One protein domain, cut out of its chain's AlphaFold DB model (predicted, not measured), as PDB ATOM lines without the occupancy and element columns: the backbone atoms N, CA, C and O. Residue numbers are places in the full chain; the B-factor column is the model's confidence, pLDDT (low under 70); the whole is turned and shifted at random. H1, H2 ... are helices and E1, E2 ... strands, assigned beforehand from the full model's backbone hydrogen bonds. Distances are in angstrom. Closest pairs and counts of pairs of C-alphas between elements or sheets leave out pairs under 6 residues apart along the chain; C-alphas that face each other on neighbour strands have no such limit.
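Overview. This is residues 191 to 315 of the 328 residues of the protein "Response regulatory domain-containing protein" of Rhodanobacter sp. FW510-R10 (UniProt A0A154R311). A strongly twisted sheet of five strands has helix H1 on one face, while the two-stranded hairpin E4 and E5 covers part of the other face, its strands crossed with those of the large sheet. H2 stands up from that sheet and folds back through H3, which packs on E4 and E5. The printed part has 125 residues, with three named helices and seven named strands in the order H1 E1 E2 E3 H2 H3 E4 E5 E6 E7. The large sheet runs E1 E2 E3 E7 E6, all antiparallel, and the class is mixed, helices and strands. The whole is compact, with a radius of gyration of the C-alphas of 14.9 A, and its outline is flat, 43 by 38 by 19 A.

Along the chain. In the large sheet, E1 is residues 211 to 216, 17.2 A long, E2 residues 219 to 224, 16.5 A, E3 residues 230 to 236, 19.5 A, E7 residues 298 to 304, 19.4 A, and E6 residues 290 to 293, 9.8 A. E7 ends at C-alpha 304, (33.287, -9.290, 34.561). E4, residues 266 to 270, and E5, residues 284 to 288, are 13.0 A each. H1, residues 195 to 202, begins at C-alpha 195, (46.026, -1.596, 50.663), and is 10.5 A long. H2, residues 238 to 250, is 18.7 A long, and H3, residues 255 to 261, 9.9 A.

Arrangement. E1, E2 and E3 form a meander, each strand the antiparallel neighbour of the one before, with N 213 and O 222 at 2.8 A and N 221 and O 233 at 2.9 A. E7 is the antiparallel neighbour of E3, with N 234 and O 302 at 2.8 A, and forms a hairpin with the edge strand E6, with N 292 and O 299 at 2.8 A. The large sheet and the hairpin of E4 and E5, where N 269 and O 285 are 2.8 A apart, form a sandwich, two sheets face to face, in which the parts that face each other are 9.5 A centre to centre and the strands of the one stand at 81 degrees to those of the other. E5 runs on into E6 at 63 degrees. H1 and H2 are on opposite faces of the large sheet; the closest C-alphas of H1 and E6 are Ala 197 and Leu 292, 7.1 A, and those of H2 and E7 are Pro 238 and Tyr 299, 6.6 A. H2 and H3, a helical hairpin, touch at Met 245 and Ile 258, their closest C-alphas, 6.2 A, at a shallow tilt of 14 degrees, opposite ways. The closest C-alphas of H3 and E4 are Met 261 and Val 267, 5.7 A. H1 and H3 are apart. In H1, H2 and H3 every O i to N i+4 pair is within hydrogen-bond range.

Size, cuts and confidence. The C-alphas of Glu 226 and Asp 252, the two farthest apart, are 43.4 A from each other. The printed part has no cut. The link from E4 to E5, 13 residues, is long. The mean pLDDT of the printed part is 94.5, and no printed residue is under 70.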
ATOM      1  N   PHE A 191      39.526   2.328  46.580       92.81
ATOM      2  CA  PHE A 191      40.269   1.075  46.723       92.81
ATOM      3  C   PHE A 191      41.762   1.179  46.345       92.81
ATOM      4  O   PHE A 191      42.555   0.373  46.818       92.81
ATOM      5  N   LEU A 192      42.185   2.168  45.544       92.12
ATOM      6  CA  LEU A 192      43.605   2.399  45.221       92.12
ATOM      7  C   LEU A 192      44.421   2.956  46.403       92.12
ATOM      8  O   LEU A 192      45.652   2.942  46.380       92.12
ATOM      9  N   TRP A 193      43.753   3.474  47.433       90.75
ATOM     10  CA  TRP A 193      44.383   3.968  48.666       90.75
ATOM     11  C   TRP A 193      44.138   3.064  49.866       90.75
ATOM     12  O   TRP A 193      44.548   3.394  50.975       90.75
ATOM     13  N   ASP A 194      43.488   1.931  49.639       91.75
ATOM     14  CA  ASP A 194      43.180   0.936  50.646       91.75
ATOM     15  C   ASP A 194      43.959  -0.333  50.306       91.75
ATOM     16  O   ASP A 194      43.560  -1.145  49.469       91.75
ATOM     17  N   ALA A 195      45.124  -0.483  50.937       90.06
ATOM     18  CA  ALA A 195      46.026  -1.596  50.663       90.06
ATOM     19  C   ALA A 195      45.375  -2.957  50.961       90.06
ATOM     20  O   ALA A 195      45.677  -3.943  50.286       90.06
ATOM     21  N   GLN A 196      44.468  -3.018  51.945       91.94
ATOM     22  CA  GLN A 196      43.732  -4.238  52.258       91.94
ATOM     23  C   GLN A 196      42.730  -4.562  51.147       91.94
ATOM     24  O   GLN A 196      42.649  -5.718  50.728       91.94
ATOM     25  N   ALA A 197      42.002  -3.559  50.650       94.38
ATOM     26  CA  ALA A 197      41.057  -3.747  49.560       94.38
ATOM     27  C   ALA A 197      41.782  -4.180  48.288       94.38
ATOM     28  O   ALA A 197      41.447  -5.215  47.721       94.38
ATOM     29  N   PHE A 198      42.815  -3.442  47.876       93.62
ATOM     30  CA  PHE A 198      43.567  -3.758  46.665       93.62
ATOM     31  C   PHE A 198      44.246  -5.133  46.739       93.62
ATOM     32  O   PHE A 198      44.202  -5.896  45.775       93.62
ATOM     33  N   GLY A 199      44.800  -5.499  47.902       93.56
ATOM     34  CA  GLY A 199      45.333  -6.841  48.138       93.56
ATOM     35  C   GLY A 199      44.273  -7.940  48.004       93.56
ATOM     36  O   GLY A 199      44.557  -8.996  47.442       93.56
ATOM     37  N   ALA A 200      43.039  -7.688  48.452       95.25
ATOM     38  CA  ALA A 200      41.929  -8.616  48.249       95.25
ATOM     39  C   ALA A 200      41.532  -8.737  46.767       95.25
ATOM     40  O   ALA A 200      41.251  -9.848  46.328       95.25
ATOM     41  N   LEU A 201      41.578  -7.646  45.986       96.25
ATOM     42  CA  LEU A 201      41.339  -7.701  44.534       96.25
ATOM     43  C   LEU A 201      42.376  -8.588  43.833       96.25
ATOM     44  O   LEU A 201      42.006  -9.440  43.032       96.25
ATOM     45  N   LEU A 202      43.662  -8.433  44.171       95.06
ATOM     46  CA  LEU A 202      44.723  -9.303  43.649       95.06
ATOM     47  C   LEU A 202      44.513 -10.769  44.047       95.06
ATOM     48  O   LEU A 202      44.811 -11.663  43.263       95.06
ATOM     49  N   GLY A 203      43.970 -11.025  45.240       94.81
ATOM     50  CA  GLY A 203      43.650 -12.371  45.718       94.81
ATOM     51  C   GLY A 203      42.538 -13.089  44.940       94.81
ATOM     52  O   GLY A 203      42.404 -14.302  45.084       94.81
ATOM     53  N   LEU A 204      41.760 -12.374  44.117       95.81
ATOM     54  CA  LEU A 204      40.775 -12.974  43.206       95.81
ATOM     55  C   LEU A 204      41.424 -13.566  41.950       95.81
ATOM     56  O   LEU A 204      40.819 -14.408  41.283       95.81
ATOM     57  N   LEU A 205      42.635 -13.119  41.610       95.69
ATOM     58  CA  LEU A 205      43.320 -13.537  40.397       95.69
ATOM     59  C   LEU A 205      43.841 -14.977  40.554       95.69
ATOM     60  O   LEU A 205      44.499 -15.293  41.546       95.69
ATOM     61  N   PRO A 206      43.616 -15.861  39.566       95.31
ATOM     62  CA  PRO A 206      44.135 -17.228  39.603       95.31
ATOM     63  C   PRO A 206      45.622 -17.311  39.213       95.31
ATOM     64  O   PRO A 206      46.205 -18.393  39.225       95.31
ATOM     65  N   TRP A 207      46.220 -16.179  38.842       95.19
ATOM     66  CA  TRP A 207      47.583 -16.030  38.347       95.19
ATOM     67  C   TRP A 207      48.186 -14.713  38.834       95.19
ATOM     68  O   TRP A 207      47.510 -13.863  39.412       95.19
ATOM     69  N   GLU A 208      49.481 -14.538  38.592       92.00
ATOM     70  CA  GLU A 208      50.186 -13.312  38.944       92.00
ATOM     71  C   GLU A 208      49.965 -12.234  37.894       92.00
ATOM     72  O   GLU A 208      50.321 -12.406  36.730       92.00
ATOM     73  N   ALA A 209      49.377 -11.112  38.299       94.62
ATOM     74  CA  ALA A 209      49.303  -9.953  37.427       94.62
ATOM     75  C   ALA A 209      50.682  -9.306  37.275       94.62
ATOM     76  O   ALA A 209      51.383  -9.068  38.266       94.62
ATOM     77  N   CYS A 210      51.033  -8.976  36.034       94.25
ATOM     78  CA  CYS A 210      52.169  -8.117  35.717       94.25
ATOM     79  C   CYS A 210      51.713  -6.735  35.234       94.25
ATOM     80  O   CYS A 210      52.443  -5.768  35.425       94.25
ATOM     81  N   GLU A 211      50.499  -6.599  34.689       96.88
ATOM     82  CA  GLU A 211      49.927  -5.310  34.280       96.88
ATOM     83  C   GLU A 211      48.579  -5.047  34.964       96.88
ATOM     84  O   GLU A 211      47.836  -5.973  35.301       96.88
ATOM     85  N   MET A 212      48.239  -3.768  35.137       96.50
ATOM     86  CA  MET A 212      46.921  -3.341  35.595       96.50
ATOM     87  C   MET A 212      46.523  -1.982  35.006       96.50
ATOM     88  O   MET A 212      47.363  -1.094  34.836       96.50
ATOM     89  N   TYR A 213      45.227  -1.794  34.769       96.25
ATOM     90  CA  TYR A 213      44.656  -0.584  34.180       96.25
ATOM     91  C   TYR A 213      43.300  -0.275  34.822       96.25
ATOM     92  O   TYR A 213      42.351  -1.047  34.661       96.25
ATOM     93  N   VAL A 214      43.177   0.845  35.543       95.31
ATOM     94  CA  VAL A 214      41.867   1.275  36.062       95.31
ATOM     95  C   VAL A 214      40.954   1.732  34.928       95.31
ATOM     96  O   VAL A 214      41.401   2.273  33.912       95.31
ATOM     97  N   HIS A 215      39.656   1.539  35.121       93.94
ATOM     98  CA  HIS A 215      38.617   1.893  34.166       93.94
ATOM     99  C   HIS A 215      37.400   2.469  34.904       93.94
ATOM    100  O   HIS A 215      37.211   2.171  36.079       93.94
ATOM    101  N   ASN A 216      36.586   3.301  34.241       90.38
ATOM    102  CA  ASN A 216      35.425   3.970  34.855       90.38
ATOM    103  C   ASN A 216      34.051   3.567  34.278       90.38
ATOM    104  O   ASN A 216      33.030   3.941  34.844       90.38
ATOM    105  N   ALA A 217      33.994   2.826  33.166       87.50
ATOM    106  CA  ALA A 217      32.746   2.305  32.584       87.50
ATOM    107  C   ALA A 217      32.951   0.944  31.866       87.50
ATOM    108  O   ALA A 217      33.012   0.895  30.636       87.50
ATOM    109  N   PRO A 218      33.120  -0.175  32.596       89.88
ATOM    110  CA  PRO A 218      32.781  -0.367  34.005       89.88
ATOM    111  C   PRO A 218      33.824   0.221  34.948       89.88
ATOM    112  O   PRO A 218      34.982   0.371  34.556       89.88
ATOM    113  N   ASN A 219      33.397   0.555  36.169       93.75
ATOM    114  CA  ASN A 219      34.306   0.985  37.222       93.75
ATOM    115  C   ASN A 219      35.042  -0.219  37.817       93.75
ATOM    116  O   ASN A 219      34.414  -1.224  38.160       93.75
ATOM    117  N   GLY A 220      36.366  -0.139  37.906       95.94
ATOM    118  CA  GLY A 220      37.186  -1.246  38.390       95.94
ATOM    119  C   GLY A 220      38.582  -1.272  37.788       95.94
ATOM    120  O   GLY A 220      39.123  -0.238  37.382       95.94
ATOM    121  N   VAL A 221      39.171  -2.466  37.739       97.38
ATOM    122  CA  VAL A 221      40.553  -2.685  37.294       97.38
ATOM    123  C   VAL A 221      40.621  -3.868  36.339       97.38
ATOM    124  O   VAL A 221      40.168  -4.964  36.663       97.38
ATOM    125  N   LEU A 222      41.231  -3.652  35.176       98.06
ATOM    126  CA  LEU A 222      41.687  -4.722  34.299       98.06
ATOM    127  C   LEU A 222      43.080  -5.159  34.746       98.06
ATOM    128  O   LEU A 222      43.997  -4.342  34.724       98.06
ATOM    129  N   PHE A 223      43.249  -6.427  35.099       97.94
ATOM    130  CA  PHE A 223      44.553  -7.049  35.316       97.94
ATOM    131  C   PHE A 223      44.929  -7.884  34.101       97.94
ATOM    132  O   PHE A 223      44.046  -8.527  33.528       97.94
ATOM    133  N   LEU A 224      46.215  -7.913  33.747       98.06
ATOM    134  CA  LEU A 224      46.766  -8.835  32.752       98.06
ATOM    135  C   LEU A 224      47.935  -9.628  33.348       98.06
ATOM    136  O   LEU A 224      48.726  -9.093  34.137       98.06
ATOM    137  N   ASN A 225      48.042 -10.889  32.947       96.38
ATOM    138  CA  ASN A 225      49.223 -11.710  33.186       96.38
ATOM    139  C   ASN A 225      50.261 -11.539  32.059       96.38
ATOM    140  O   ASN A 225      50.060 -10.771  31.113       96.38
ATOM    141  N   GLU A 226      51.360 -12.286  32.148       95.25
ATOM    142  CA  GLU A 226      52.473 -12.223  31.199       95.25
ATOM    143  C   GLU A 226      52.070 -12.564  29.753       95.25
ATOM    144  O   GLU A 226      52.593 -11.968  28.809       95.25
ATOM    145  N   GLU A 227      51.094 -13.452  29.558       96.69
ATOM    146  CA  GLU A 227      50.543 -13.841  28.256       96.69
ATOM    147  C   GLU A 227      49.362 -12.970  27.791       96.69
ATOM    148  O   GLU A 227      48.690 -13.316  26.820       96.69
ATOM    149  N   ALA A 228      49.112 -11.831  28.448       96.19
ATOM    150  CA  ALA A 228      47.973 -10.940  28.196       96.19
ATOM    151  C   ALA A 228      46.590 -11.596  28.395       96.19
ATOM    152  O   ALA A 228      45.577 -11.116  27.876       96.19
ATOM    153  N   GLN A 229      46.513 -12.663  29.194       95.75
ATOM    154  CA  GLN A 229      45.244 -13.144  29.732       95.75
ATOM    155  C   GLN A 229      44.721 -12.120  30.735       95.75
ATOM    156  O   GLN A 229      45.437 -11.706  31.647       95.75
ATOM    157  N   GLY A 230      43.470 -11.702  30.549       96.75
ATOM    158  CA  GLY A 230      42.863 -10.646  31.346       96.75
ATOM    159  C   GLY A 230      41.844 -11.143  32.360       96.75
ATOM    160  O   GLY A 230      41.155 -12.137  32.140       96.75
ATOM    161  N   MET A 231      41.706 -10.391  33.448       97.56
ATOM    162  CA  MET A 231      40.554 -10.446  34.346       97.56
ATOM    163  C   MET A 231      40.161  -9.017  34.709       97.56
ATOM    164  O   MET A 231      41.008  -8.230  35.130       97.56
ATOM    165  N   PHE A 232      38.881  -8.673  34.551       97.88
ATOM    166  CA  PHE A 232      38.369  -7.382  34.999       97.88
ATOM    167  C   PHE A 232      37.628  -7.543  36.320       97.88
ATOM    168  O   PHE A 232      36.609  -8.234  36.396       97.88
ATOM    169  N   VAL A 233      38.133  -6.871  37.347       98.12
ATOM    170  CA  VAL A 233      37.519  -6.825  38.671       98.12
ATOM    171  C   VAL A 233      36.698  -5.546  38.765       98.12
ATOM    172  O   VAL A 233      37.243  -4.441  38.760       98.12
ATOM    173  N   VAL A 234      35.377  -5.702  38.812       97.62
ATOM    174  CA  VAL A 234      34.411  -4.615  38.987       97.62
ATOM    175  C   VAL A 234      34.446  -4.166  40.440       97.62
ATOM    176  O   VAL A 234      34.387  -5.006  41.336       97.62
ATOM    177  N   VAL A 235      34.526  -2.856  40.673       97.50
ATOM    178  CA  VAL A 235      34.565  -2.288  42.025       97.50
ATOM    179  C   VAL A 235      33.647  -1.075  42.104       97.50
ATOM    180  O   VAL A 235      33.801  -0.115  41.351       97.50
ATOM    181  N   TYR A 236      32.711  -1.100  43.046       96.19
ATOM    182  CA  TYR A 236      31.854   0.037  43.377       96.19
ATOM    183  C   TYR A 236      31.904   0.323  44.871       96.19
ATOM    184  O   TYR A 236      31.998  -0.592  45.683       96.19
ATOM    185  N   SER A 237      31.804   1.589  45.256       95.00
ATOM    186  CA  SER A 237      31.422   1.935  46.623       95.00
ATOM    187  C   SER A 237      29.892   1.888  46.758       95.00
ATOM    188  O   SER A 237      29.177   2.095  45.769       95.00
ATOM    189  N   PRO A 238      29.353   1.672  47.972       94.38
ATOM    190  CA  PRO A 238      27.919   1.814  48.218       94.38
ATOM    191  C   PRO A 238      27.374   3.194  47.812       94.38
ATOM    192  O   PRO A 238      26.250   3.294  47.325       94.38
ATOM    193  N   SER A 239      28.175   4.261  47.947       93.38
ATOM    194  CA  SER A 239      27.797   5.610  47.504       93.38
ATOM    195  C   SER A 239      27.698   5.719  45.981       93.38
ATOM    196  O   SER A 239      26.711   6.268  45.485       93.38
ATOM    197  N   SER A 240      28.653   5.166  45.225       93.12
ATOM    198  CA  SER A 240      28.576   5.143  43.756       93.12
ATOM    199  C   SER A 240      27.398   4.291  43.261       93.12
ATOM    200  O   SER A 240      26.738   4.673  42.293       93.12
ATOM    201  N   LEU A 241      27.073   3.178  43.934       95.12
ATOM    202  CA  LEU A 241      25.889   2.373  43.598       95.12
ATOM    203  C   LEU A 241      24.583   3.134  43.862       95.12
ATOM    204  O   LEU A 241      23.686   3.112  43.020       95.12
ATOM    205  N   LEU A 242      24.489   3.861  44.978       95.12
ATOM    206  CA  LEU A 242      23.325   4.697  45.275       95.12
ATOM    207  C   LEU A 242      23.100   5.760  44.187       95.12
ATOM    208  O   LEU A 242      21.979   5.920  43.707       95.12
ATOM    209  N   ALA A 243      24.163   6.432  43.736       93.81
ATOM    210  CA  ALA A 243      24.075   7.409  42.649       93.81
ATOM    211  C   ALA A 243      23.594   6.778  41.326       93.81
ATOM    212  O   ALA A 243      22.830   7.392  40.576       93.81
ATOM    213  N   LEU A 244      24.002   5.536  41.040       94.31
ATOM    214  CA  LEU A 244      23.494   4.780  39.895       94.31
ATOM    215  C   LEU A 244      22.006   4.447  40.043       94.31
ATOM    216  O   LEU A 244      21.271   4.578  39.067       94.31
ATOM    217  N   MET A 245      21.543   4.070  41.235       95.88
ATOM    218  CA  MET A 245      20.123   3.796  41.487       95.88
ATOM    219  C   MET A 245      19.254   5.038  41.255       95.88
ATOM    220  O   MET A 245      18.241   4.949  40.563       95.88
ATOM    221  N   GLU A 246      19.678   6.209  41.737       95.75
ATOM    222  CA  GLU A 246      18.975   7.478  41.488       95.75
ATOM    223  C   GLU A 246      18.906   7.807  39.984       95.75
ATOM    224  O   GLU A 246      17.867   8.225  39.460       95.75
ATOM    225  N   ALA A 247      20.003   7.578  39.252       95.06
ATOM    226  CA  ALA A 247      20.032   7.756  37.803       95.06
ATOM    227  C   ALA A 247      19.127   6.749  37.068       95.06
ATOM    228  O   ALA A 247      18.486   7.105  36.073       95.06
ATOM    229  N   ALA A 248      19.056   5.508  37.556       95.62
ATOM    230  CA  ALA A 248      18.205   4.453  37.016       95.62
ATOM    231  C   ALA A 248      16.716   4.796  37.170       95.62
ATOM    232  O   ALA A 248      15.955   4.676  36.207       95.62
ATOM    233  N   GLU A 249      16.313   5.303  38.339       94.56
ATOM    234  CA  GLU A 249      14.954   5.797  38.586       94.56
ATOM    235  C   GLU A 249      14.578   6.915  37.604       94.56
ATOM    236  O   GLU A 249      13.521   6.865  36.975       94.56
ATOM    237  N   GLY A 250      15.465   7.893  37.394       93.25
ATOM    238  CA  GLY A 250      15.234   8.980  36.435       93.25
ATOM    239  C   GLY A 250      15.120   8.518  34.972       93.25
ATOM    240  O   GLY A 250      14.460   9.172  34.150       93.25
ATOM    241  N   ALA A 251      15.742   7.387  34.637       94.25
ATOM    242  CA  ALA A 251      15.735   6.788  33.305       94.25
ATOM    243  C   ALA A 251      14.596   5.776  33.075       94.25
ATOM    244  O   ALA A 251      14.536   5.194  31.992       94.25
ATOM    245  N   ASP A 252      13.673   5.607  34.029       92.44
ATOM    246  CA  ASP A 252      12.578   4.625  33.979       92.44
ATOM    247  C   ASP A 252      13.080   3.167  33.839       92.44
ATOM    248  O   ASP A 252      12.493   2.354  33.118       92.44
ATOM    249  N   VAL A 253      14.191   2.836  34.510       95.50
ATOM    250  CA  VAL A 253      14.705   1.459  34.618       95.50
ATOM    251  C   VAL A 253      13.707   0.570  35.372       95.50
ATOM    252  O   VAL A 253      12.895   1.046  36.167       95.50
ATOM    253  N   SER A 254      13.738  -0.740  35.107       94.94
ATOM    254  CA  SER A 254      12.819  -1.693  35.728       94.94
ATOM    255  C   SER A 254      12.919  -1.667  37.264       94.94
ATOM    256  O   SER A 254      14.007  -1.624  37.837       94.94
ATOM    257  N   ALA A 255      11.771  -1.736  37.952       94.62
ATOM    258  CA  ALA A 255      11.738  -1.808  39.417       94.62
ATOM    259  C   ALA A 255      12.444  -3.067  39.959       94.62
ATOM    260  O   ALA A 255      12.933  -3.064  41.085       94.62
ATOM    261  N   GLU A 256      12.507  -4.131  39.152       95.62
ATOM    262  CA  GLU A 256      13.255  -5.350  39.463       95.62
ATOM    263  C   GLU A 256      14.760  -5.073  39.532       95.62
ATOM    264  O   GLU A 256      15.381  -5.378  40.547       95.62
ATOM    265  N   ASP A 257      15.341  -4.426  38.517       96.19
ATOM    266  CA  ASP A 257      16.775  -4.115  38.511       96.19
ATOM    267  C   ASP A 257      17.145  -3.074  39.572       96.19
ATOM    268  O   ASP A 257      18.184  -3.204  40.218       96.19
ATOM    269  N   ILE A 258      16.274  -2.090  39.830       96.25
ATOM    270  CA  ILE A 258      16.455  -1.146  40.947       96.25
ATOM    271  C   ILE A 258      16.470  -1.899  42.284       96.25
ATOM    272  O   ILE A 258      17.338  -1.653  43.122       96.25
ATOM    273  N   SER A 259      15.563  -2.863  42.476       96.69
ATOM    274  CA  SER A 259      15.548  -3.698  43.681       96.69
ATOM    275  C   SER A 259      16.778  -4.600  43.793       96.69
ATOM    276  O   SER A 259      17.223  -4.849  44.911       96.69
ATOM    277  N   ARG A 260      17.321  -5.098  42.673       96.69
ATOM    278  CA  ARG A 260      18.559  -5.896  42.655       96.69
ATOM    279  C   ARG A 260      19.777  -5.057  43.024       96.69
ATOM    280  O   ARG A 260      20.590  -5.516  43.813       96.69
ATOM    281  N   MET A 261      19.886  -3.829  42.515       96.56
ATOM    282  CA  MET A 261      20.927  -2.894  42.965       96.56
ATOM    283  C   MET A 261      20.790  -2.601  44.463       96.56
ATOM    284  O   MET A 261      21.772  -2.639  45.197       96.56
ATOM    285  N   GLY A 262      19.559  -2.401  44.943       96.50
ATOM    286  CA  GLY A 262      19.284  -2.146  46.357       96.50
ATOM    287  C   GLY A 262      19.618  -3.297  47.315       96.50
ATOM    288  O   GLY A 262      19.639  -3.062  48.522       96.50
ATOM    289  N   SER A 263      19.877  -4.518  46.824       96.25
ATOM    290  CA  SER A 263      20.365  -5.614  47.675       96.25
ATOM    291  C   SER A 263      21.874  -5.566  47.921       96.25
ATOM    292  O   SER A 263      22.349  -6.305  48.778       96.25
ATOM    293  N   GLU A 264      22.617  -4.718  47.197       96.31
ATOM    294  CA  GLU A 264      24.090  -4.661  47.196       96.31
ATOM    295  C   GLU A 264      24.775  -5.972  46.753       96.31
ATOM    296  O   GLU A 264      25.974  -6.148  46.943       96.31
ATOM    297  N   GLU A 265      24.033  -6.884  46.120       97.12
ATOM    298  CA  GLU A 265      24.561  -8.137  45.551       97.12
ATOM    299  C   GLU A 265      24.726  -8.053  44.026       97.12
ATOM    300  O   GLU A 265      25.235  -8.977  43.394       97.12
ATOM    301  N   TRP A 266      24.272  -6.952  43.418       97.56
ATOM    302  CA  TRP A 266      24.304  -6.744  41.975       97.56
ATOM    303  C   TRP A 266      24.638  -5.299  41.622       97.56
ATOM    304  O   TRP A 266      24.092  -4.364  42.206       97.56
ATOM    305  N   VAL A 267      25.469  -5.113  40.598       96.88
ATOM    306  CA  VAL A 267      25.784  -3.791  40.035       96.88
ATOM    307  C   VAL A 267      25.532  -3.765  38.531       96.88
ATOM    308  O   VAL A 267      25.723  -4.782  37.859       96.88
ATOM    309  N   PRO A 268      25.124  -2.618  37.968       96.19
ATOM    310  CA  PRO A 268      24.988  -2.469  36.532       96.19
ATOM    311  C   PRO A 268      26.367  -2.249  35.893       96.19
ATOM    312  O   PRO A 268      27.164  -1.407  36.320       96.19
ATOM    313  N   VAL A 269      26.637  -2.976  34.816       95.44
ATOM    314  CA  VAL A 269      27.770  -2.747  33.920       95.44
ATOM    315  C   VAL A 269      27.228  -2.395  32.546       95.44
ATOM    316  O   VAL A 269      26.580  -3.202  31.885       95.44
ATOM    317  N   PHE A 270      27.492  -1.169  32.102       93.81
ATOM    318  CA  PHE A 270      27.038  -0.699  30.798       93.81
ATOM    319  C   PHE A 270      27.742  -1.440  29.652       93.81
ATOM    320  O   PHE A 270      28.927  -1.793  29.738       93.81
ATOM    321  N   HIS A 271      27.014  -1.665  28.561       91.44
ATOM    322  CA  HIS A 271      27.577  -2.174  27.311       91.44
ATOM    323  C   HIS A 271      28.577  -1.168  26.713       91.44
ATOM    324  O   HIS A 271      28.547   0.023  27.035       91.44
ATOM    325  N   GLU A 272      29.464  -1.638  25.832       85.69
ATOM    326  CA  GLU A 272      30.464  -0.783  25.178       85.69
ATOM    327  C   GLU A 272      29.809   0.449  24.516       85.69
ATOM    328  O   GLU A 272      28.764   0.354  23.873       85.69
ATOM    329  N   GLY A 273      30.417   1.624  24.706       83.94
ATOM    330  CA  GLY A 273      29.909   2.899  24.186       83.94
ATOM    331  C   GLY A 273      28.840   3.581  25.050       83.94
ATOM    332  O   GLY A 273      28.468   4.718  24.755       83.94
ATOM    333  N   HIS A 274      28.384   2.945  26.133       86.75
ATOM    334  CA  HIS A 274      27.452   3.530  27.096       86.75
ATOM    335  C   HIS A 274      28.112   3.743  28.463       86.75
ATOM    336  O   HIS A 274      28.928   2.944  28.909       86.75
ATOM    337  N   ALA A 275      27.733   4.828  29.142       86.19
ATOM    338  CA  ALA A 275      28.228   5.171  30.481       86.19
ATOM    339  C   ALA A 275      27.109   5.603  31.449       86.19
ATOM    340  O   ALA A 275      27.377   6.049  32.559       86.19
ATOM    341  N   SER A 276      25.851   5.523  31.014       92.06
ATOM    342  CA  SER A 276      24.683   5.902  31.803       92.06
ATOM    343  C   SER A 276      23.454   5.148  31.318       92.06
ATOM    344  O   SER A 276      23.403   4.696  30.168       92.06
ATOM    345  N   PHE A 277      22.427   5.080  32.159       95.00
ATOM    346  CA  PHE A 277      21.118   4.582  31.754       95.00
ATOM    347  C   PHE A 277      20.527   5.450  30.639       95.00
ATOM    348  O   PHE A 277      20.661   6.677  30.643       95.00
ATOM    349  N   VAL A 278      19.872   4.805  29.675       93.19
ATOM    350  CA  VAL A 278      19.174   5.475  28.574       93.19
ATOM    351  C   VAL A 278      17.709   5.069  28.613       93.19
ATOM    352  O   VAL A 278      17.378   3.891  28.517       93.19
ATOM    353  N   ARG A 279      16.820   6.059  28.734       93.25
ATOM    354  CA  ARG A 279      15.379   5.818  28.840       93.25
ATOM    355  C   ARG A 279      14.863   4.981  27.669       93.25
ATOM    356  O   ARG A 279      15.049   5.345  26.507       93.25
ATOM    357  N   GLY A 280      14.172   3.890  27.992       88.00
ATOM    358  CA  GLY A 280      13.589   2.971  27.014       88.00
ATOM    359  C   GLY A 280      14.589   2.026  26.336       88.00
ATOM    360  O   GLY A 280      14.224   1.389  25.349       88.00
ATOM    361  N   GLN A 281      15.827   1.929  26.831       91.38
ATOM    362  CA  GLN A 281      16.843   0.997  26.337       91.38
ATOM    363  C   GLN A 281      17.424   0.172  27.489       91.38
ATOM    364  O   GLN A 281      17.658   0.691  28.575       91.38
ATOM    365  N   VAL A 282      17.706  -1.105  27.224       91.56
ATOM    366  CA  VAL A 282      18.499  -1.952  28.124       91.56
ATOM    367  C   VAL A 282      19.924  -1.969  27.585       91.56
ATOM    368  O   VAL A 282      20.246  -2.713  26.659       91.56
ATOM    369  N   ASN A 283      20.749  -1.063  28.102       93.62
ATOM    370  CA  ASN A 283      22.130  -0.840  27.670       93.62
ATOM    371  C   ASN A 283      23.162  -1.241  28.739       93.62
ATOM    372  O   ASN A 283      24.284  -0.732  28.742       93.62
ATOM    373  N   TYR A 284      22.764  -2.115  29.660       94.94
ATOM    374  CA  TYR A 284      23.574  -2.623  30.756       94.94
ATOM    375  C   TYR A 284      23.263  -4.098  31.008       94.94
ATOM    376  O   TYR A 284      22.195  -4.595  30.644       94.94
ATOM    377  N   GLU A 285      24.183  -4.749  31.702       94.69
ATOM    378  CA  GLU A 285      24.031  -6.073  32.284       94.69
ATOM    379  C   GLU A 285      24.196  -5.980  33.805       94.69
ATOM    380  O   GLU A 285      24.968  -5.160  34.305       94.69
ATOM    381  N   MET A 286      23.459  -6.800  34.555       95.81
ATOM    382  CA  MET A 286      23.602  -6.887  36.009       95.81
ATOM    383  C   MET A 286      24.661  -7.931  36.358       95.81
ATOM    384  O   MET A 286      24.460  -9.117  36.102       95.81
ATOM    385  N   ILE A 287      25.748  -7.496  36.985       96.69
ATOM    386  CA  ILE A 287      26.875  -8.343  37.390       96.69
ATOM    387  C   ILE A 287      26.785  -8.628  38.892       96.69
ATOM    388  O   ILE A 287      26.534  -7.689  39.657       96.69
ATOM    389  N   PRO A 288      26.957  -9.890  39.332       97.62
ATOM    390  CA  PRO A 288      26.952 -10.221  40.749       97.62
ATOM    391  C   PRO A 288      28.199  -9.657  41.435       97.62
ATOM    392  O   PRO A 288      29.296  -9.665  40.871       97.62
ATOM    393  N   VAL A 289      28.026  -9.180  42.662       98.00
ATOM    394  CA  VAL A 289      29.097  -8.622  43.491       98.00
ATOM    395  C   VAL A 289      28.991  -9.123  44.924       98.00
ATOM    396  O   VAL A 289      27.911  -9.452  45.410       98.00
ATOM    397  N   GLU A 290      30.123  -9.131  45.616       97.62
ATOM    398  CA  GLU A 290      30.221  -9.434  47.035       97.62
ATOM    399  C   GLU A 290      30.766  -8.228  47.815       97.62
ATOM    400  O   GLU A 290      31.624  -7.489  47.313       97.62
ATOM    401  N   PRO A 291      30.304  -8.006  49.056       97.12
ATOM    402  CA  PRO A 291      30.802  -6.921  49.883       97.12
ATOM    403  C   PRO A 291      32.210  -7.223  50.412       97.12
ATOM    404  O   PRO A 291      32.430  -8.172  51.165       97.12
ATOM    405  N   LEU A 292      33.150  -6.334  50.114       97.56
ATOM    406  CA  LEU A 292      34.498  -6.295  50.664       97.56
ATOM    407  C   LEU A 292      34.588  -5.188  51.718       97.56
ATOM    408  O   LEU A 292      34.428  -4.006  51.414       97.56
ATOM    409  N   ARG A 293      34.853  -5.565  52.971       96.62
ATOM    410  CA  ARG A 293      34.962  -4.636  54.105       96.62
ATOM    411  C   ARG A 293      36.397  -4.567  54.603       96.62
ATOM    412  O   ARG A 293      36.993  -5.600  54.907       96.62
ATOM    413  N   THR A 294      36.915  -3.358  54.746       94.75
ATOM    414  CA  THR A 294      38.250  -3.073  55.279       94.75
ATOM    415  C   THR A 294      38.142  -2.087  56.441       94.75
ATOM    416  O   THR A 294      37.044  -1.681  56.833       94.75
ATOM    417  N   ALA A 295      39.277  -1.708  57.027       90.38
ATOM    418  CA  ALA A 295      39.306  -0.620  58.003       90.38
ATOM    419  C   ALA A 295      39.016   0.759  57.372       90.38
ATOM    420  O   ALA A 295      38.478   1.630  58.056       90.38
ATOM    421  N   ASP A 296      39.353   0.938  56.091       87.56
ATOM    422  CA  ASP A 296      39.309   2.227  55.395       87.56
ATOM    423  C   ASP A 296      38.033   2.425  54.557       87.56
ATOM    424  O   ASP A 296      37.699   3.558  54.205       87.56
ATOM    425  N   GLY A 297      37.279   1.358  54.263       90.88
ATOM    426  CA  GLY A 297      36.072   1.461  53.452       90.88
ATOM    427  C   GLY A 297      35.252   0.180  53.304       90.88
ATOM    428  O   GLY A 297      35.526  -0.878  53.871       90.88
ATOM    429  N   THR A 298      34.171   0.300  52.537       95.75
ATOM    430  CA  THR A 298      33.351  -0.822  52.068       95.75
ATOM    431  C   THR A 298      33.217  -0.700  50.561       95.75
ATOM    432  O   THR A 298      32.918   0.382  50.055       95.75
ATOM    433  N   TYR A 299      33.425  -1.810  49.867       97.38
ATOM    434  CA  TYR A 299      33.353  -1.915  48.417       97.38
ATOM    435  C   TYR A 299      32.476  -3.104  48.038       97.38
ATOM    436  O   TYR A 299      32.323  -4.045  48.812       97.38
ATOM    437  N   LEU A 300      31.922  -3.064  46.840       97.88
ATOM    438  CA  LEU A 300      31.198  -4.144  46.196       97.88
ATOM    439  C   LEU A 300      32.060  -4.624  45.038       97.88
ATOM    440  O   LEU A 300      32.401  -3.829  44.158       97.88
ATOM    441  N   VAL A 301      32.460  -5.890  45.083       98.31
ATOM    442  CA  VAL A 301      33.477  -6.448  44.192       98.31
ATOM    443  C   VAL A 301      32.907  -7.623  43.417       98.31
ATOM    444  O   VAL A 301      32.324  -8.529  44.000       98.31
ATOM    445  N   GLY A 302      33.091  -7.619  42.103       97.44
ATOM    446  CA  GLY A 302      32.682  -8.711  41.223       97.44
ATOM    447  C   GLY A 302      33.685  -8.921  40.100       97.44
ATOM    448  O   GLY A 302      34.643  -8.161  39.952       97.44
ATOM    449  N   VAL A 303      33.460  -9.943  39.284       97.19
ATOM    450  CA  VAL A 303      34.288 -10.234  38.109       97.19
ATOM    451  C   VAL A 303      33.424 -10.105  36.864       97.19
ATOM    452  O   VAL A 303      32.325 -10.652  36.804       97.19
ATOM    453  N   LEU A 304      33.918  -9.368  35.873       95.00
ATOM    454  CA  LEU A 304      33.287  -9.290  34.561       95.00
ATOM    455  C   LEU A 304      33.879 -10.376  33.656       95.00
ATOM    456  O   LEU A 304      35.079 -10.368  33.385       95.00
ATOM    457  N   GLU A 305      33.031 -11.290  33.184       88.12
ATOM    458  CA  GLU A 305      33.456 -12.409  32.333       88.12
ATOM    459  C   GLU A 305      33.720 -11.978  30.881       88.12
ATOM    460  O   GLU A 305      34.698 -12.415  30.272       88.12
ATOM    461  N   ASP A 306      32.877 -11.102  30.318       90.88
ATOM    462  CA  ASP A 306      33.044 -10.618  28.945       90.88
ATOM    463  C   ASP A 306      34.024  -9.437  28.864       90.88
ATOM    464  O   ASP A 306      33.705  -8.281  29.171       90.88
ATOM    465  N   LEU A 307      35.228  -9.742  28.384       94.25
ATOM    466  CA  LEU A 307      36.313  -8.786  28.173       94.25
ATOM    467  C   LEU A 307      36.451  -8.322  26.715       94.25
ATOM    468  O   LEU A 307      37.424  -7.640  26.386       94.25
ATOM    469  N   SER A 308      35.497  -8.643  25.832       92.25
ATOM    470  CA  SER A 308      35.552  -8.303  24.399       92.25
ATOM    471  C   SER A 308      35.769  -6.808  24.132       92.25
ATOM    472  O   SER A 308      36.520  -6.446  23.223       92.25
ATOM    473  N   ARG A 309      35.217  -5.938  24.992       91.25
ATOM    474  CA  ARG A 309      35.403  -4.473  24.956       91.25
ATOM    475  C   ARG A 309      36.870  -4.026  25.021       91.25
ATOM    476  O   ARG A 309      37.199  -2.946  24.542       91.25
ATOM    477  N   PHE A 310      37.750  -4.843  25.604       93.75
ATOM    478  CA  PHE A 310      39.175  -4.538  25.747       93.75
ATOM    479  C   PHE A 310      40.030  -5.078  24.599       93.75
ATOM    480  O   PHE A 310      41.212  -4.752  24.555       93.75
ATOM    481  N   LYS A 311      39.473  -5.860  23.659       94.88
ATOM    482  CA  LYS A 311      40.184  -6.335  22.450       94.88
ATOM    483  C   LYS A 311      41.584  -6.881  22.764       94.88
ATOM    484  O   LYS A 311      42.579  -6.458  22.174       94.88
ATOM    485  N   LEU A 312      41.659  -7.770  23.760       95.94
ATOM    486  CA  LEU A 312      42.929  -8.289  24.285       95.94
ATOM    487  C   LEU A 312      43.740  -9.057  23.229       95.94
ATOM    488  O   LEU A 312      44.954  -9.158  23.339       95.94
ATOM    489  N   ASP A 313      43.094  -9.519  22.157       95.06
ATOM    490  CA  ASP A 313      43.731 -10.111  20.978       95.06
ATOM    491  C   ASP A 313      44.675  -9.151  20.230       95.06
ATOM    492  O   ASP A 313      45.538  -9.600  19.476       95.06
ATOM    493  N   GLN A 314      44.536  -7.839  20.436       95.81
ATOM    494  CA  GLN A 314      45.390  -6.806  19.837       95.81
ATOM    495  C   GLN A 314      46.570  -6.416  20.734       95.81
ATOM    496  O   GLN A 314      47.402  -5.595  20.340       95.81
ATOM    497  N   VAL A 315      46.641  -6.965  21.945       97.12
ATOM    498  CA  VAL A 315      47.644  -6.607  22.944       97.12
ATOM    499  C   VAL A 315      48.881  -7.467  22.744       97.12
ATOM    500  O   VAL A 315      48.822  -8.694  22.754       97.12
TER     501      VAL A 315